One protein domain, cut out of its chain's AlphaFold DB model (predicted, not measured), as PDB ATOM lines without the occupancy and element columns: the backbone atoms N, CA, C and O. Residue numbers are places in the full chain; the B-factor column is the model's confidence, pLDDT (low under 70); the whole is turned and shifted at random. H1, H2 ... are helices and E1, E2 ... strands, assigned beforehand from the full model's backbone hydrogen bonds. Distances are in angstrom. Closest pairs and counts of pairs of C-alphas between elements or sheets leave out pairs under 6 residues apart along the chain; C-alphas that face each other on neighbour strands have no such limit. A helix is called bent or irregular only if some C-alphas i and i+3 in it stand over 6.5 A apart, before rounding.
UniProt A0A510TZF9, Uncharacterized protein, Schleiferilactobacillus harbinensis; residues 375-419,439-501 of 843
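This is residues 375 to 419 and 439 to 501 of the 843 residues of an uncharacterized protein of Schleiferilactobacillus harbinensis (UniProt A0A510TZF9). Two small sheets, E2 E4 E5 and E3 E6, stand partly face to face as a loose sandwich, with E1 along its open side near E2 and E6, and the short helices H1 and H2 at one end. At the opposite end residues 494 to 501 stick out as a tail that adds to the long axis, while the link from E4 to E5 loops out and comes back beside E5. The printed part has 108 residues, in the order E1, H1, E2, E3, E4, E5, H2, E6; E2 - E4 - E5 is mixed and E3 - E6 antiparallel. The class is mostly strand, though under half of the residues are in named elements, helices holding 8 and strands 45. The whole is loose, with a radius of gyration of the C-alphas of 17.1 A and spans of 66 by 26 by 21 A.

In the larger sheet the inner strand E4, residues 441 to 448, is antiparallel to the edge strand E2, residues 395 to 404, at 156 degrees; N 398 and O 445 are 2.8 A apart, within hydrogen-bond range. E4 is parallel to the other edge strand, E5, residues 466 to 469, at 12 degrees, with N 446 and O 466 at 2.8 A. E2 bends by 57 degrees at residue 401. Residues 375 to 376 pair antiparallel with 402 to 403 of E2, and 454 to 455 with 466 to 467 of E5. The second sheet has E3, residues 413 to 419, antiparallel to E6, residues 479 to 489, at 162 degrees, with N 415 and O 487 at 2.8 A. The two sheets form a sandwich, two sheets face to face, 9.4 A centre to centre where they face each other, with best planes 39 degrees apart. Between them, the closest C-alphas of E3 and E5 are those of Ala 416 and Pro 466, 6.7 A apart. E1, residues 382 to 386, pairs with no named strand; it and E2 are near each other, as are E1 and E6. H1, residues 387 to 390, is on the larger sheet at a height of 5.7 A. H2, residues 472 to 475, is not on that sheet; it is close to H1 but not clearly touching, the closest C-alphas, of Lys 387 and Thr 475, being 7.4 A apart. Both helices are too short for an O i to N i+4 pair; the O i to N i+3 pair is within range in H1 but not in H2.

E4 measures 22.9 A from first to last C-alpha, E2 26.5 A, E3 19.5 A and E6 32.8 A. E1 begins at C-alpha 382, (138.123, 113.482, 155.589), and E6 ends at C-alpha 489, (122.946, 124.420, 140.262). H2 is only just irregular, with C-alphas 472 and 475 6.7 A apart.

The two C-alphas farthest apart, of Thr 476 and Thr 500, are 66.2 A apart. Residues 420 to 438 are not printed, and C-alphas 419 and 439 are 29.4 A apart across this cut. The link from E4 to E5 is long, with 17 residues. The mean pLDDT of the printed part is 76.6; 33 residues are under 70, among them 472 to 478 and 492 to 501.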
ATOM      1  N   MET A 375     123.460 121.480 149.689       81.19
ATOM      2  CA  MET A 375     124.342 120.331 149.601       81.19
ATOM      3  C   MET A 375     125.209 120.316 150.842       81.19
ATOM      4  O   MET A 375     125.911 121.290 151.125       81.19
ATOM      5  N   ASP A 376     125.169 119.188 151.534       76.88
ATOM      6  CA  ASP A 376     125.930 118.962 152.736       76.88
ATOM      7  C   ASP A 376     126.745 117.672 152.611       76.88
ATOM      8  O   ASP A 376     126.202 116.566 152.615       76.88
ATOM      9  N   LEU A 377     128.063 117.828 152.487       76.19
ATOM     10  CA  LEU A 377     129.033 116.728 152.471       76.19
ATOM     11  C   LEU A 377     129.704 116.548 153.846       76.19
ATOM     12  O   LEU A 377     130.759 115.925 153.954       76.19
ATOM     13  N   SER A 378     129.119 117.127 154.900       61.03
ATOM     14  CA  SER A 378     129.717 117.224 156.231       61.03
ATOM     15  C   SER A 378     129.839 115.915 156.997       61.03
ATOM     16  O   SER A 378     130.532 115.877 158.015       61.03
ATOM     17  N   SER A 379     129.193 114.836 156.539       59.25
ATOM     18  CA  SER A 379     129.217 113.567 157.274       59.25
ATOM     19  C   SER A 379     130.631 112.997 157.421       59.25
ATOM     20  O   SER A 379     130.877 112.231 158.350       59.25
ATOM     21  N   SER A 380     131.572 113.419 156.564       59.97
ATOM     22  CA  SER A 380     133.002 113.248 156.801       59.97
ATOM     23  C   SER A 380     133.825 114.283 156.009       59.97
ATOM     24  O   SER A 380     133.886 114.211 154.776       59.97
ATOM     25  N   PRO A 381     134.483 115.253 156.678       63.12
ATOM     26  CA  PRO A 381     135.382 116.186 155.996       63.12
ATOM     27  C   PRO A 381     136.637 115.485 155.441       63.12
ATOM     28  O   PRO A 381     137.246 115.996 154.499       63.12
ATOM     29  N   PHE A 382     136.989 114.312 155.990       74.00
ATOM     30  CA  PHE A 382     138.123 113.482 155.589       74.00
ATOM     31  C   PHE A 382     137.688 112.054 155.255       74.00
ATOM     32  O   PHE A 382     137.495 111.219 156.134       74.00
ATOM     33  N   LEU A 383     137.644 111.726 153.971       80.31
ATOM     34  CA  LEU A 383     137.427 110.364 153.525       80.31
ATOM     35  C   LEU A 383     138.741 109.574 153.519       80.31
ATOM     36  O   LEU A 383     139.592 109.770 152.649       80.31
ATOM     37  N   ILE A 384     138.891 108.647 154.465       80.38
ATOM     38  CA  ILE A 384     140.043 107.743 154.537       80.38
ATOM     39  C   ILE A 384     139.783 106.501 153.682       80.38
ATOM     40  O   ILE A 384     138.868 105.723 153.944       80.38
ATOM     41  N   VAL A 385     140.620 106.297 152.667       84.62
ATOM     42  CA  VAL A 385     140.458 105.233 151.671       84.62
ATOM     43  C   VAL A 385     141.697 104.338 151.688       84.62
ATOM     44  O   VAL A 385     142.767 104.769 151.257       84.62
ATOM     45  N   PRO A 386     141.604 103.077 152.144       83.38
ATOM     46  CA  PRO A 386     142.689 102.121 151.965       83.38
ATOM     47  C   PRO A 386     142.905 101.860 150.472       83.38
ATOM     48  O   PRO A 386     141.967 101.492 149.766       83.38
ATOM     49  N   LYS A 387     144.134 101.956 149.966       82.44
ATOM     50  CA  LYS A 387     144.453 101.658 148.559       82.44
ATOM     51  C   LYS A 387     143.959 100.285 148.131       82.44
ATOM     52  O   LYS A 387     143.432 100.129 147.034       82.44
ATOM     53  N   THR A 388     144.093  99.295 149.008       83.44
ATOM     54  CA  THR A 388     143.656  97.913 148.771       83.44
ATOM     55  C   THR A 388     142.152  97.781 148.528       83.44
ATOM     56  O   THR A 388     141.732  96.799 147.926       83.44
ATOM     57  N   SER A 389     141.346  98.761 148.947       86.44
ATOM     58  CA  SER A 389     139.889  98.751 148.772       86.44
ATOM     59  C   SER A 389     139.408  99.298 147.423       86.44
ATOM     60  O   SER A 389     138.266  99.063 147.039       86.44
ATOM     61  N   VAL A 390     140.280  99.990 146.678       86.81
ATOM     62  CA  VAL A 390     139.926 100.689 145.427       86.81
ATOM     63  C   VAL A 390     140.910 100.424 144.280       86.81
ATOM     64  O   VAL A 390     140.871 101.103 143.256       86.81
ATOM     65  N   THR A 391     141.823  99.464 144.444       83.69
ATOM     66  CA  THR A 391     142.814  99.055 143.431       83.69
ATOM     67  C   THR A 391     142.722  97.557 143.142       83.69
ATOM     68  O   THR A 391     142.081  96.808 143.878       83.69
ATOM     69  N   ASN A 392     143.372  97.097 142.070       83.56
ATOM     70  CA  ASN A 392     143.355  95.709 141.604       83.56
ATOM     71  C   ASN A 392     141.932  95.197 141.323       83.56
ATOM     72  O   ASN A 392     141.585  94.064 141.665       83.56
ATOM     73  N   GLY A 393     141.091  96.044 140.722       80.62
ATOM     74  CA  GLY A 393     139.698  95.714 140.416       80.62
ATOM     75  C   GLY A 393     138.758  95.718 141.625       80.62
ATOM     76  O   GLY A 393     137.586  95.370 141.470       80.62
ATOM     77  N   GLN A 394     139.237  96.111 142.812       86.81
ATOM     78  CA  GLN A 394     138.370  96.422 143.948       86.81
ATOM     79  C   GLN A 394     137.725  97.796 143.764       86.81
ATOM     80  O   GLN A 394     138.278  98.684 143.112       86.81
ATOM     81  N   HIS A 395     136.541  97.959 144.339       88.12
ATOM     82  CA  HIS A 395     135.802  99.209 144.322       88.12
ATOM     83  C   HIS A 395     135.117  99.418 145.664       88.12
ATOM     84  O   HIS A 395     134.673  98.461 146.304       88.12
ATOM     85  N   GLN A 396     134.985 100.678 146.059       88.81
ATOM     86  CA  GLN A 396     134.261 101.038 147.264       88.81
ATOM     87  C   GLN A 396     133.411 102.283 147.028       88.81
ATOM     88  O   GLN A 396     133.827 103.228 146.356       88.81
ATOM     89  N   THR A 397     132.210 102.263 147.600       88.56
ATOM     90  CA  THR A 397     131.287 103.395 147.599       88.56
ATOM     91  C   THR A 397     131.168 103.936 149.008       88.56
ATOM     92  O   THR A 397     130.884 103.195 149.950       88.56
ATOM     93  N   TYR A 398     131.352 105.239 149.131       87.06
ATOM     94  CA  TYR A 398     131.289 105.965 150.385       87.06
ATOM     95  C   TYR A 398     130.055 106.856 150.406       87.06
ATOM     96  O   TYR A 398     129.648 107.381 149.372       87.06
ATOM     97  N   SER A 399     129.455 107.019 151.580       86.44
ATOM     98  CA  SER A 399     128.404 108.010 151.804       86.44
ATOM     99  C   SER A 399     129.080 109.307 152.226       86.44
ATOM    100  O   SER A 399     129.756 109.318 153.247       86.44
ATOM    101  N   LEU A 400     128.924 110.374 151.443       82.81
ATOM    102  CA  LEU A 400     129.523 111.679 151.741       82.81
ATOM    103  C   LEU A 400     128.565 112.600 152.488       82.81
ATOM    104  O   LEU A 400     128.985 113.466 153.252       82.81
ATOM    105  N   GLY A 401     127.266 112.418 152.282       84.25
ATOM    106  CA  GLY A 401     126.254 113.220 152.940       84.25
ATOM    107  C   GLY A 401     124.988 113.254 152.114       84.25
ATOM    108  O   GLY A 401     124.505 112.216 151.653       84.25
ATOM    109  N   SER A 402     124.438 114.446 151.934       86.12
ATOM    110  CA  SER A 402     123.150 114.607 151.288       86.12
ATOM    111  C   SER A 402     123.048 115.882 150.465       86.12
ATOM    112  O   SER A 402     123.772 116.855 150.664       86.12
ATOM    113  N   TRP A 403     122.138 115.864 149.504       84.12
ATOM    114  CA  TRP A 403     121.746 117.031 148.745       84.12
ATOM    115  C   TRP A 403     120.230 117.121 148.747       84.12
ATOM    116  O   TRP A 403     119.505 116.124 148.789       84.12
ATOM    117  N   ARG A 404     119.739 118.344 148.713       80.38
ATOM    118  CA  ARG A 404     118.325 118.627 148.596       80.38
ATOM    119  C   ARG A 404     118.208 120.009 148.039       80.38
ATOM    120  O   ARG A 404     118.898 120.917 148.474       80.38
ATOM    121  N   ASP A 405     117.225 120.213 147.208       76.25
ATOM    122  CA  ASP A 405     116.771 121.563 146.985       76.25
ATOM    123  C   ASP A 405     115.301 121.644 147.366       76.25
ATOM    124  O   ASP A 405     114.453 120.854 146.938       76.25
ATOM    125  N   GLY A 406     115.057 122.586 148.270       65.00
ATOM    126  CA  GLY A 406     113.763 122.809 148.863       65.00
ATOM    127  C   GLY A 406     112.721 123.310 147.866       65.00
ATOM    128  O   GLY A 406     111.540 123.047 148.055       65.00
ATOM    129  N   LEU A 407     113.139 123.951 146.777       66.44
ATOM    130  CA  LEU A 407     112.277 124.798 145.955       66.44
ATOM    131  C   LEU A 407     112.093 124.303 144.504       66.44
ATOM    132  O   LEU A 407     111.537 125.028 143.686       66.44
ATOM    133  N   ILE A 408     112.558 123.086 144.176       63.75
ATOM    134  CA  ILE A 408     112.815 122.658 142.781       63.75
ATOM    135  C   ILE A 408     111.606 122.391 141.891       63.75
ATOM    136  O   ILE A 408     110.672 121.662 142.238       63.75
ATOM    137  N   ILE A 409     111.859 122.821 140.651       58.62
ATOM    138  CA  ILE A 409     111.327 122.466 139.333       58.62
ATOM    139  C   ILE A 409     112.285 121.494 138.597       58.62
ATOM    140  O   ILE A 409     113.491 121.683 138.618       58.62
ATOM    141  N   ASN A 410     111.765 120.473 137.910       58.56
ATOM    142  CA  ASN A 410     112.445 119.250 137.412       58.56
ATOM    143  C   ASN A 410     113.709 119.330 136.482       58.56
ATOM    144  O   ASN A 410     113.875 118.433 135.654       58.56
ATOM    145  N   ASN A 411     114.642 120.284 136.602       71.69
ATOM    146  CA  ASN A 411     115.795 120.427 135.683       71.69
ATOM    147  C   ASN A 411     117.175 120.660 136.328       71.69
ATOM    148  O   ASN A 411     118.147 120.906 135.611       71.69
ATOM    149  N   ASP A 412     117.310 120.546 137.647       80.31
ATOM    150  CA  ASP A 412     118.579 120.798 138.337       80.31
ATOM    151  C   ASP A 412     119.746 119.927 137.864       80.31
ATOM    152  O   ASP A 412     119.575 118.816 137.338       80.31
ATOM    153  N   THR A 413     120.962 120.440 138.074       85.06
ATOM    154  CA  THR A 413     122.201 119.768 137.668       85.06
ATOM    155  C   THR A 413     123.179 119.616 138.823       85.06
ATOM    156  O   THR A 413     123.447 120.584 139.535       85.06
ATOM    157  N   MET A 414     123.784 118.431 138.940       88.19
ATOM    158  CA  MET A 414     124.934 118.175 139.810       88.19
ATOM    159  C   MET A 414     126.173 117.930 138.958       88.19
ATOM    160  O   MET A 414     126.164 117.068 138.081       88.19
ATOM    161  N   THR A 415     127.269 118.617 139.259       90.62
ATOM    162  CA  THR A 415     128.594 118.310 138.718       90.62
ATOM    163  C   THR A 415     129.531 117.925 139.852       90.62
ATOM    164  O   THR A 415     129.620 118.648 140.834       90.62
ATOM    165  N   ALA A 416     130.238 116.809 139.710       90.50
ATOM    166  CA  ALA A 416     131.277 116.372 140.632       90.50
ATOM    167  C   ALA A 416     132.603 116.231 139.876       90.50
ATOM    168  O   ALA A 416     132.623 115.709 138.760       90.50
ATOM    169  N   ALA A 417     133.714 116.659 140.464       90.38
ATOM    170  CA  ALA A 417     135.049 116.554 139.891       90.38
ATOM    171  C   ALA A 417     136.029 115.937 140.891       90.38
ATOM    172  O   ALA A 417     135.972 116.234 142.081       90.38
ATOM    173  N   LEU A 418     136.939 115.100 140.387       88.94
ATOM    174  CA  LEU A 418     138.093 114.628 141.146       88.94
ATOM    175  C   LEU A 418     139.301 115.465 140.743       88.94
ATOM    176  O   LEU A 418     139.703 115.446 139.572       88.94
ATOM    177  N   ASN A 419     139.887 116.158 141.712       85.25
ATOM    178  CA  ASN A 419     141.071 116.973 141.504       85.25
ATOM    179  C   ASN A 419     142.218 116.477 142.386       85.25
ATOM    180  O   ASN A 419     142.035 116.011 143.511       85.25
ATOM    181  N   THR A 439     112.800 114.459 151.638       65.00
ATOM    182  CA  THR A 439     113.982 114.184 152.457       65.00
ATOM    183  C   THR A 439     115.238 114.461 151.651       65.00
ATOM    184  O   THR A 439     115.219 114.378 150.422       65.00
ATOM    185  N   ALA A 440     116.348 114.751 152.323       77.88
ATOM    186  CA  ALA A 440     117.611 114.899 151.619       77.88
ATOM    187  C   ALA A 440     117.965 113.594 150.882       77.88
ATOM    188  O   ALA A 440     117.887 112.503 151.451       77.88
ATOM    189  N   ASN A 441     118.292 113.716 149.598       84.12
ATOM    190  CA  ASN A 441     118.797 112.623 148.783       84.12
ATOM    191  C   ASN A 441     120.260 112.380 149.152       84.12
ATOM    192  O   ASN A 441     120.985 113.314 149.493       84.12
ATOM    193  N   LYS A 442     120.734 111.143 149.064       86.94
ATOM    194  CA  LYS A 442     122.115 110.818 149.422       86.94
ATOM    195  C   LYS A 442     123.084 111.304 148.353       86.94
ATOM    196  O   LYS A 442     122.833 111.162 147.155       86.94
ATOM    197  N   VAL A 443     124.218 111.825 148.809       87.81
ATOM    198  CA  VAL A 443     125.413 112.014 147.988       87.81
ATOM    199  C   VAL A 443     126.424 110.959 148.404       87.81
ATOM    200  O   VAL A 443     126.870 110.927 149.552       87.81
ATOM    201  N   GLY A 444     126.766 110.080 147.472       88.88
ATOM    202  CA  GLY A 444     127.841 109.113 147.615       88.88
ATOM    203  C   GLY A 444     129.077 109.490 146.806       88.88
ATOM    204  O   GLY A 444     129.106 110.499 146.107       88.88
ATOM    205  N   LEU A 445     130.092 108.636 146.874       89.19
ATOM    206  CA  LEU A 445     131.274 108.677 146.021       89.19
ATOM    207  C   LEU A 445     131.795 107.257 145.797       89.19
ATOM    208  O   LEU A 445     132.154 106.577 146.755       89.19
ATOM    209  N   GLY A 446     131.819 106.815 144.543       90.31
ATOM    210  CA  GLY A 446     132.393 105.537 144.130       90.31
ATOM    211  C   GLY A 446     133.833 105.712 143.660       90.31
ATOM    212  O   GLY A 446     134.098 106.529 142.778       90.31
ATOM    213  N   LEU A 447     134.759 104.936 144.219       90.50
ATOM    214  CA  LEU A 447     136.179 104.968 143.872       90.50
ATOM    215  C   LEU A 447     136.658 103.575 143.449       90.50
ATOM    216  O   LEU A 447     136.410 102.590 144.145       90.50
ATOM    217  N   ALA A 448     137.359 103.505 142.316       89.12
ATOM    218  CA  ALA A 448     138.031 102.296 141.833       89.12
ATOM    219  C   ALA A 448     139.115 102.644 140.802       89.12
ATOM    220  O   ALA A 448     139.057 103.686 140.152       89.12
ATOM    221  N   ASP A 449     140.064 101.747 140.560       85.62
ATOM    222  CA  ASP A 449     141.040 101.853 139.465       85.62
ATOM    223  C   ASP A 449     140.462 101.468 138.089       85.62
ATOM    224  O   ASP A 449     141.065 101.747 137.049       85.62
ATOM    225  N   THR A 450     139.273 100.860 138.075       82.62
ATOM    226  CA  THR A 450     138.583 100.359 136.875       82.62
ATOM    227  C   THR A 450     137.416 101.227 136.409       82.62
ATOM    228  O   THR A 450     136.970 101.062 135.271       82.62
ATOM    229  N   TYR A 451     136.919 102.151 137.236       85.00
ATOM    230  CA  TYR A 451     135.786 103.001 136.864       85.00
ATOM    231  C   TYR A 451     136.108 103.941 135.698       85.00
ATOM    232  O   TYR A 451     137.259 104.284 135.430       85.00
ATOM    233  N   ASN A 452     135.055 104.375 135.005       81.00
ATOM    234  CA  ASN A 452     135.095 105.545 134.134       81.00
ATOM    235  C   ASN A 452     134.520 106.734 134.904       81.00
ATOM    236  O   ASN A 452     133.632 106.553 135.729       81.00
ATOM    237  N   TYR A 453     134.990 107.949 134.615       82.81
ATOM    238  CA  TYR A 453     134.425 109.151 135.229       82.81
ATOM    239  C   TYR A 453     132.967 109.336 134.777       82.81
ATOM    240  O   TYR A 453     132.711 109.545 133.590       82.81
ATOM    241  N   GLY A 454     132.010 109.235 135.701       84.19
ATOM    242  CA  GLY A 454     130.584 109.306 135.378       84.19
ATOM    243  C   GLY A 454     129.674 109.054 136.578       84.19
ATOM    244  O   GLY A 454     130.115 109.113 137.717       84.19
ATOM    245  N   PHE A 455     128.391 108.795 136.323       77.25
ATOM    246  CA  PHE A 455     127.441 108.327 137.335       77.25
ATOM    247  C   PHE A 455     127.053 106.881 137.028       77.25
ATOM    248  O   PHE A 455     126.732 106.567 135.880       77.25
ATOM    249  N   ALA A 456     127.014 106.035 138.061       65.31
ATOM    250  CA  ALA A 456     126.610 104.629 137.951       65.31
ATOM    251  C   ALA A 456     125.179 104.464 137.402       65.31
ATOM    252  O   ALA A 456     124.837 103.485 136.736       65.31
ATOM    253  N   GLN A 457     124.315 105.432 137.721       68.44
ATOM    254  CA  GLN A 457     122.878 105.390 137.472       68.44
ATOM    255  C   GLN A 457     122.508 106.162 136.192       68.44
ATOM    256  O   GLN A 457     123.176 107.127 135.809       68.44
ATOM    257  N   LYS A 458     121.409 105.773 135.533       64.94
ATOM    258  CA  LYS A 458     120.775 106.557 134.455       64.94
ATOM    259  C   LYS A 458     119.538 107.251 135.021       64.94
ATOM    260  O   LYS A 458     118.741 106.591 135.678       64.94
ATOM    261  N   GLY A 459     119.422 108.559 134.788       61.72
ATOM    262  CA  GLY A 459     118.408 109.416 135.409       61.72
ATOM    263  C   GLY A 459     116.948 109.036 135.108       61.72
ATOM    264  O   GLY A 459     116.690 108.202 134.235       61.72
ATOM    265  N   PRO A 460     115.987 109.685 135.794       62.09
ATOM    266  CA  PRO A 460     116.166 110.862 136.656       62.09
ATOM    267  C   PRO A 460     116.770 110.510 138.031       62.09
ATOM    268  O   PRO A 460     116.600 109.398 138.524       62.09
ATOM    269  N   TYR A 461     117.531 111.435 138.622       68.62
ATOM    270  CA  TYR A 461     118.441 111.141 139.741       68.62
ATOM    271  C   TYR A 461     117.928 111.630 141.104       68.62
ATOM    272  O   TYR A 461     117.922 112.831 141.345       68.62
ATOM    273  N   GLY A 462     117.547 110.722 142.008       76.00
ATOM    274  CA  GLY A 462     117.327 111.036 143.430       76.00
ATOM    275  C   GLY A 462     118.646 110.996 144.202       76.00
ATOM    276  O   GLY A 462     119.362 111.990 144.283       76.00
ATOM    277  N   ASP A 463     119.008 109.819 144.712       85.19
ATOM    278  CA  ASP A 463     120.347 109.566 145.252       85.19
ATOM    279  C   ASP A 463     121.394 109.618 144.134       85.19
ATOM    280  O   ASP A 463     121.201 109.069 143.045       85.19
ATOM    281  N   ILE A 464     122.529 110.253 144.414       86.69
ATOM    282  CA  ILE A 464     123.602 110.430 143.440       86.69
ATOM    283  C   ILE A 464     124.915 109.861 143.958       86.69
ATOM    284  O   ILE A 464     125.334 110.128 145.078       86.69
ATOM    285  N   THR A 465     125.603 109.120 143.098       89.75
ATOM    286  CA  THR A 465     126.933 108.579 143.380       89.75
ATOM    287  C   THR A 465     127.779 108.747 142.122       89.75
ATOM    288  O   THR A 465     127.652 107.927 141.205       89.75
ATOM    289  N   PRO A 466     128.580 109.821 142.003       89.75
ATOM    290  CA  PRO A 466     129.616 109.872 140.987       89.75
ATOM    291  C   PRO A 466     130.626 108.748 141.227       89.75
ATOM    292  O   PRO A 466     130.989 108.445 142.363       89.75
ATOM    293  N   GLU A 467     131.073 108.142 140.139       90.88
ATOM    294  CA  GLU A 467     132.119 107.131 140.100       90.88
ATOM    295  C   GLU A 467     133.362 107.753 139.471       90.88
ATOM    296  O   GLU A 467     133.311 108.307 138.366       90.88
ATOM    297  N   PHE A 468     134.487 107.678 140.180       89.94
ATOM    298  CA  PHE A 468     135.757 108.211 139.717       89.94
ATOM    299  C   PHE A 468     136.824 107.133 139.631       89.94
ATOM    300  O   PHE A 468     136.983 106.290 140.517       89.94
ATOM    301  N   LYS A 469     137.598 107.219 138.547       87.75
ATOM    302  CA  LYS A 469     138.802 106.424 138.371       87.75
ATOM    303  C   LYS A 469     139.925 106.992 139.229       87.75
ATOM    304  O   LYS A 469     140.310 108.152 139.037       87.75
ATOM    305  N   MET A 470     140.484 106.174 140.115       83.81
ATOM    306  CA  MET A 470     141.668 106.552 140.881       83.81
ATOM    307  C   MET A 470     142.880 106.688 139.941       83.81
ATOM    308  O   MET A 470     143.118 105.789 139.124       83.81
ATOM    309  N   PRO A 471     143.639 107.799 139.999       73.81
ATOM    310  CA  PRO A 471     144.776 108.014 139.109       73.81
ATOM    311  C   PRO A 471     145.849 106.917 139.244       73.81
ATOM    312  O   PRO A 471     146.141 106.484 140.357       73.81
ATOM    313  N   PRO A 472     146.511 106.493 138.150       59.91
ATOM    314  CA  PRO A 472     147.512 105.416 138.188       59.91
ATOM    315  C   PRO A 472     148.730 105.697 139.087       59.91
ATOM    316  O   PRO A 472     149.356 104.767 139.593       59.91
ATOM    317  N   VAL A 473     149.057 106.977 139.306       54.25
ATOM    318  CA  VAL A 473     150.194 107.427 140.138       54.25
ATOM    319  C   VAL A 473     149.936 107.199 141.638       54.25
ATOM    320  O   VAL A 473     150.866 107.186 142.435       54.25
ATOM    321  N   ALA A 474     148.691 106.910 142.030       53.94
ATOM    322  CA  ALA A 474     148.252 106.763 143.419       53.94
ATOM    323  C   ALA A 474     148.816 105.534 144.166       53.94
ATOM    324  O   ALA A 474     148.436 105.266 145.305       53.94
ATOM    325  N   THR A 475     149.669 104.729 143.533       52.59
ATOM    326  CA  THR A 475     150.014 103.392 144.035       52.59
ATOM    327  C   THR A 475     151.351 103.320 144.773       52.59
ATOM    328  O   THR A 475     151.475 102.460 145.643       52.59
ATOM    329  N   THR A 476     152.307 104.232 144.548       57.12
ATOM    330  CA  THR A 476     153.641 104.159 145.192       57.12
ATOM    331  C   THR A 476     153.799 105.024 146.438       57.12
ATOM    332  O   THR A 476     154.465 104.597 147.379       57.12
ATOM    333  N   ASP A 477     153.183 106.205 146.479       65.38
ATOM    334  CA  ASP A 477     153.361 107.145 147.593       65.38
ATOM    335  C   ASP A 477     152.541 106.716 148.805       65.38
ATOM    336  O   ASP A 477     151.356 106.456 148.630       65.38
ATOM    337  N   PRO A 478     153.090 106.644 150.027       67.81
ATOM    338  CA  PRO A 478     152.390 106.043 151.161       67.81
ATOM    339  C   PRO A 478     151.003 106.627 151.460       67.81
ATOM    340  O   PRO A 478     150.089 105.882 151.827       67.81
ATOM    341  N   VAL A 479     150.839 107.929 151.199       71.56
ATOM    342  CA  VAL A 479     149.550 108.621 151.164       71.56
ATOM    343  C   VAL A 479     149.470 109.545 149.956       71.56
ATOM    344  O   VAL A 479     150.443 110.218 149.617       71.56
ATOM    345  N   THR A 480     148.294 109.619 149.333       76.62
ATOM    346  CA  THR A 480     147.986 110.605 148.290       76.62
ATOM    347  C   THR A 480     146.666 111.306 148.599       76.62
ATOM    348  O   THR A 480     145.668 110.640 148.881       76.62
ATOM    349  N   PHE A 481     146.653 112.639 148.526       77.12
ATOM    350  CA  PHE A 481     145.463 113.452 148.776       77.12
ATOM    351  C   PHE A 481     144.798 113.906 147.474       77.12
ATOM    352  O   PHE A 481     145.468 114.332 146.530       77.12
ATOM    353  N   TYR A 482     143.471 113.847 147.455       81.75
ATOM    354  CA  TYR A 482     142.617 114.356 146.383       81.75
ATOM    355  C   TYR A 482     141.492 115.207 146.974       81.75
ATOM    356  O   TYR A 482     141.137 115.039 148.141       81.75
ATOM    357  N   SER A 483     140.887 116.076 146.165       80.62
ATOM    358  CA  SER A 483     139.600 116.697 146.485       80.62
ATOM    359  C   SER A 483     138.495 116.144 145.588       80.62
ATOM    360  O   SER A 483     138.665 115.977 144.375       80.62
ATOM    361  N   GLY A 484     137.352 115.837 146.199       85.56
ATOM    362  CA  GLY A 484     136.094 115.625 145.493       85.56
ATOM    363  C   GLY A 484     135.275 116.907 145.551       85.56
ATOM    364  O   GLY A 484     134.721 117.207 146.604       85.56
ATOM    365  N   ASP A 485     135.205 117.647 144.445       84.88
ATOM    366  CA  ASP A 485     134.524 118.942 144.366       84.88
ATOM    367  C   ASP A 485     133.158 118.796 143.698       84.88
ATOM    368  O   ASP A 485     133.054 118.326 142.566       84.88
ATOM    369  N   PHE A 486     132.106 119.231 144.379       87.44
ATOM    370  CA  PHE A 486     130.719 119.101 143.957       87.44
ATOM    371  C   PHE A 486     130.093 120.479 143.744       87.44
ATOM    372  O   PHE A 486     130.378 121.442 144.454       87.44
ATOM    373  N   THR A 487     129.238 120.596 142.735       88.69
ATOM    374  CA  THR A 487     128.514 121.815 142.372       88.69
ATOM    375  C   THR A 487     127.078 121.458 142.014       88.69
ATOM    376  O   THR A 487     126.853 120.721 141.054       88.69
ATOM    377  N   LEU A 488     126.120 121.993 142.766       86.00
ATOM    378  CA  LEU A 488     124.684 121.873 142.530       86.00
ATOM    379  C   LEU A 488     124.147 123.214 142.039       86.00
ATOM    380  O   LEU A 488     124.340 124.232 142.702       86.00
ATOM    381  N   SER A 489     123.482 123.210 140.890       83.44
ATOM    382  CA  SER A 489     122.946 124.420 140.262       83.44
ATOM    383  C   SER A 489     121.479 124.239 139.904       83.44
ATOM    384  O   SER A 489     121.153 123.324 139.134       83.44
ATOM    385  N   ARG A 490     120.641 125.164 140.390       79.81
ATOM    386  CA  ARG A 490     119.240 125.257 139.974       79.81
ATOM    387  C   ARG A 490     119.137 125.789 138.549       79.81
ATOM    388  O   ARG A 490     119.951 126.625 138.159       79.81
ATOM    389  N   GLN A 491     118.175 125.286 137.775       73.50
ATOM    390  CA  GLN A 491     117.986 125.682 136.370       73.50
ATOM    391  C   GLN A 491     116.695 126.474 136.078       73.50
ATOM    392  O   GLN A 491     116.651 127.115 135.033       73.50
ATOM    393  N   ASP A 492     115.717 126.517 136.995       65.62
ATOM    394  CA  ASP A 492     114.425 127.213 136.813       65.62
ATOM    395  C   ASP A 492     113.995 128.036 138.064       65.62
ATOM    396  O   ASP A 492     114.397 127.716 139.185       65.62
ATOM    397  N   ASP A 493     113.173 129.082 137.877       61.88
ATOM    398  CA  ASP A 493     112.753 130.087 138.889       61.88
ATOM    399  C   ASP A 493     111.728 129.575 139.936       61.88
ATOM    400  O   ASP A 493     110.996 128.641 139.677       61.88
ATOM    401  N   ILE A 494     111.606 130.174 141.131       65.00
ATOM    402  CA  ILE A 494     110.760 129.624 142.224       65.00
ATOM    403  C   ILE A 494     109.317 130.186 142.204       65.00
ATOM    404  O   ILE A 494     109.143 131.388 142.435       65.00
ATOM    405  N   PRO A 495     108.259 129.358 142.060       61.47
ATOM    406  CA  PRO A 495     106.873 129.809 142.194       61.47
ATOM    407  C   PRO A 495     106.445 129.919 143.670       61.47
ATOM    408  O   PRO A 495     106.508 128.946 144.425       61.47
ATOM    409  N   VAL A 496     105.940 131.084 144.092       60.84
ATOM    410  CA  VAL A 496     105.488 131.357 145.476       60.84
ATOM    411  C   VAL A 496     103.954 131.450 145.543       60.84
ATOM    412  O   VAL A 496     103.312 131.980 144.637       60.84
ATOM    413  N   HIS A 497     103.335 130.905 146.600       60.47
ATOM    414  CA  HIS A 497     101.882 130.979 146.813       60.47
ATOM    415  C   HIS A 497     101.507 132.257 147.574       60.47
ATOM    416  O   HIS A 497     101.890 132.408 148.732       60.47
ATOM    417  N   MET A 498     100.709 133.126 146.945       54.81
ATOM    418  CA  MET A 498     100.005 134.236 147.600       54.81
ATOM    419  C   MET A 498      98.498 134.157 147.293       54.81
ATOM    420  O   MET A 498      98.128 133.615 146.247       54.81
ATOM    421  N   PRO A 499      97.609 134.711 148.142       49.97
ATOM    422  CA  PRO A 499      96.156 134.635 147.949       49.97
ATOM    423  C   PRO A 499      95.591 135.350 146.701       49.97
ATOM    424  O   PRO A 499      94.375 135.348 146.522       49.97
ATOM    425  N   THR A 500      96.406 135.951 145.818       46.56
ATOM    426  CA  THR A 500      95.946 136.576 144.556       46.56
ATOM    427  C   THR A 500      96.929 136.362 143.376       46.56
ATOM    428  O   THR A 500      98.070 135.963 143.566       46.56
ATOM    429  N   THR A 501      96.424 136.512 142.141       38.62
ATOM    430  CA  THR A 501      96.757 135.822 140.858       38.62
ATOM    431  C   THR A 501      98.129 136.041 140.154       38.62
ATOM    432  O   THR A 501      98.789 137.048 140.353       38.62
TER     433      THR A 501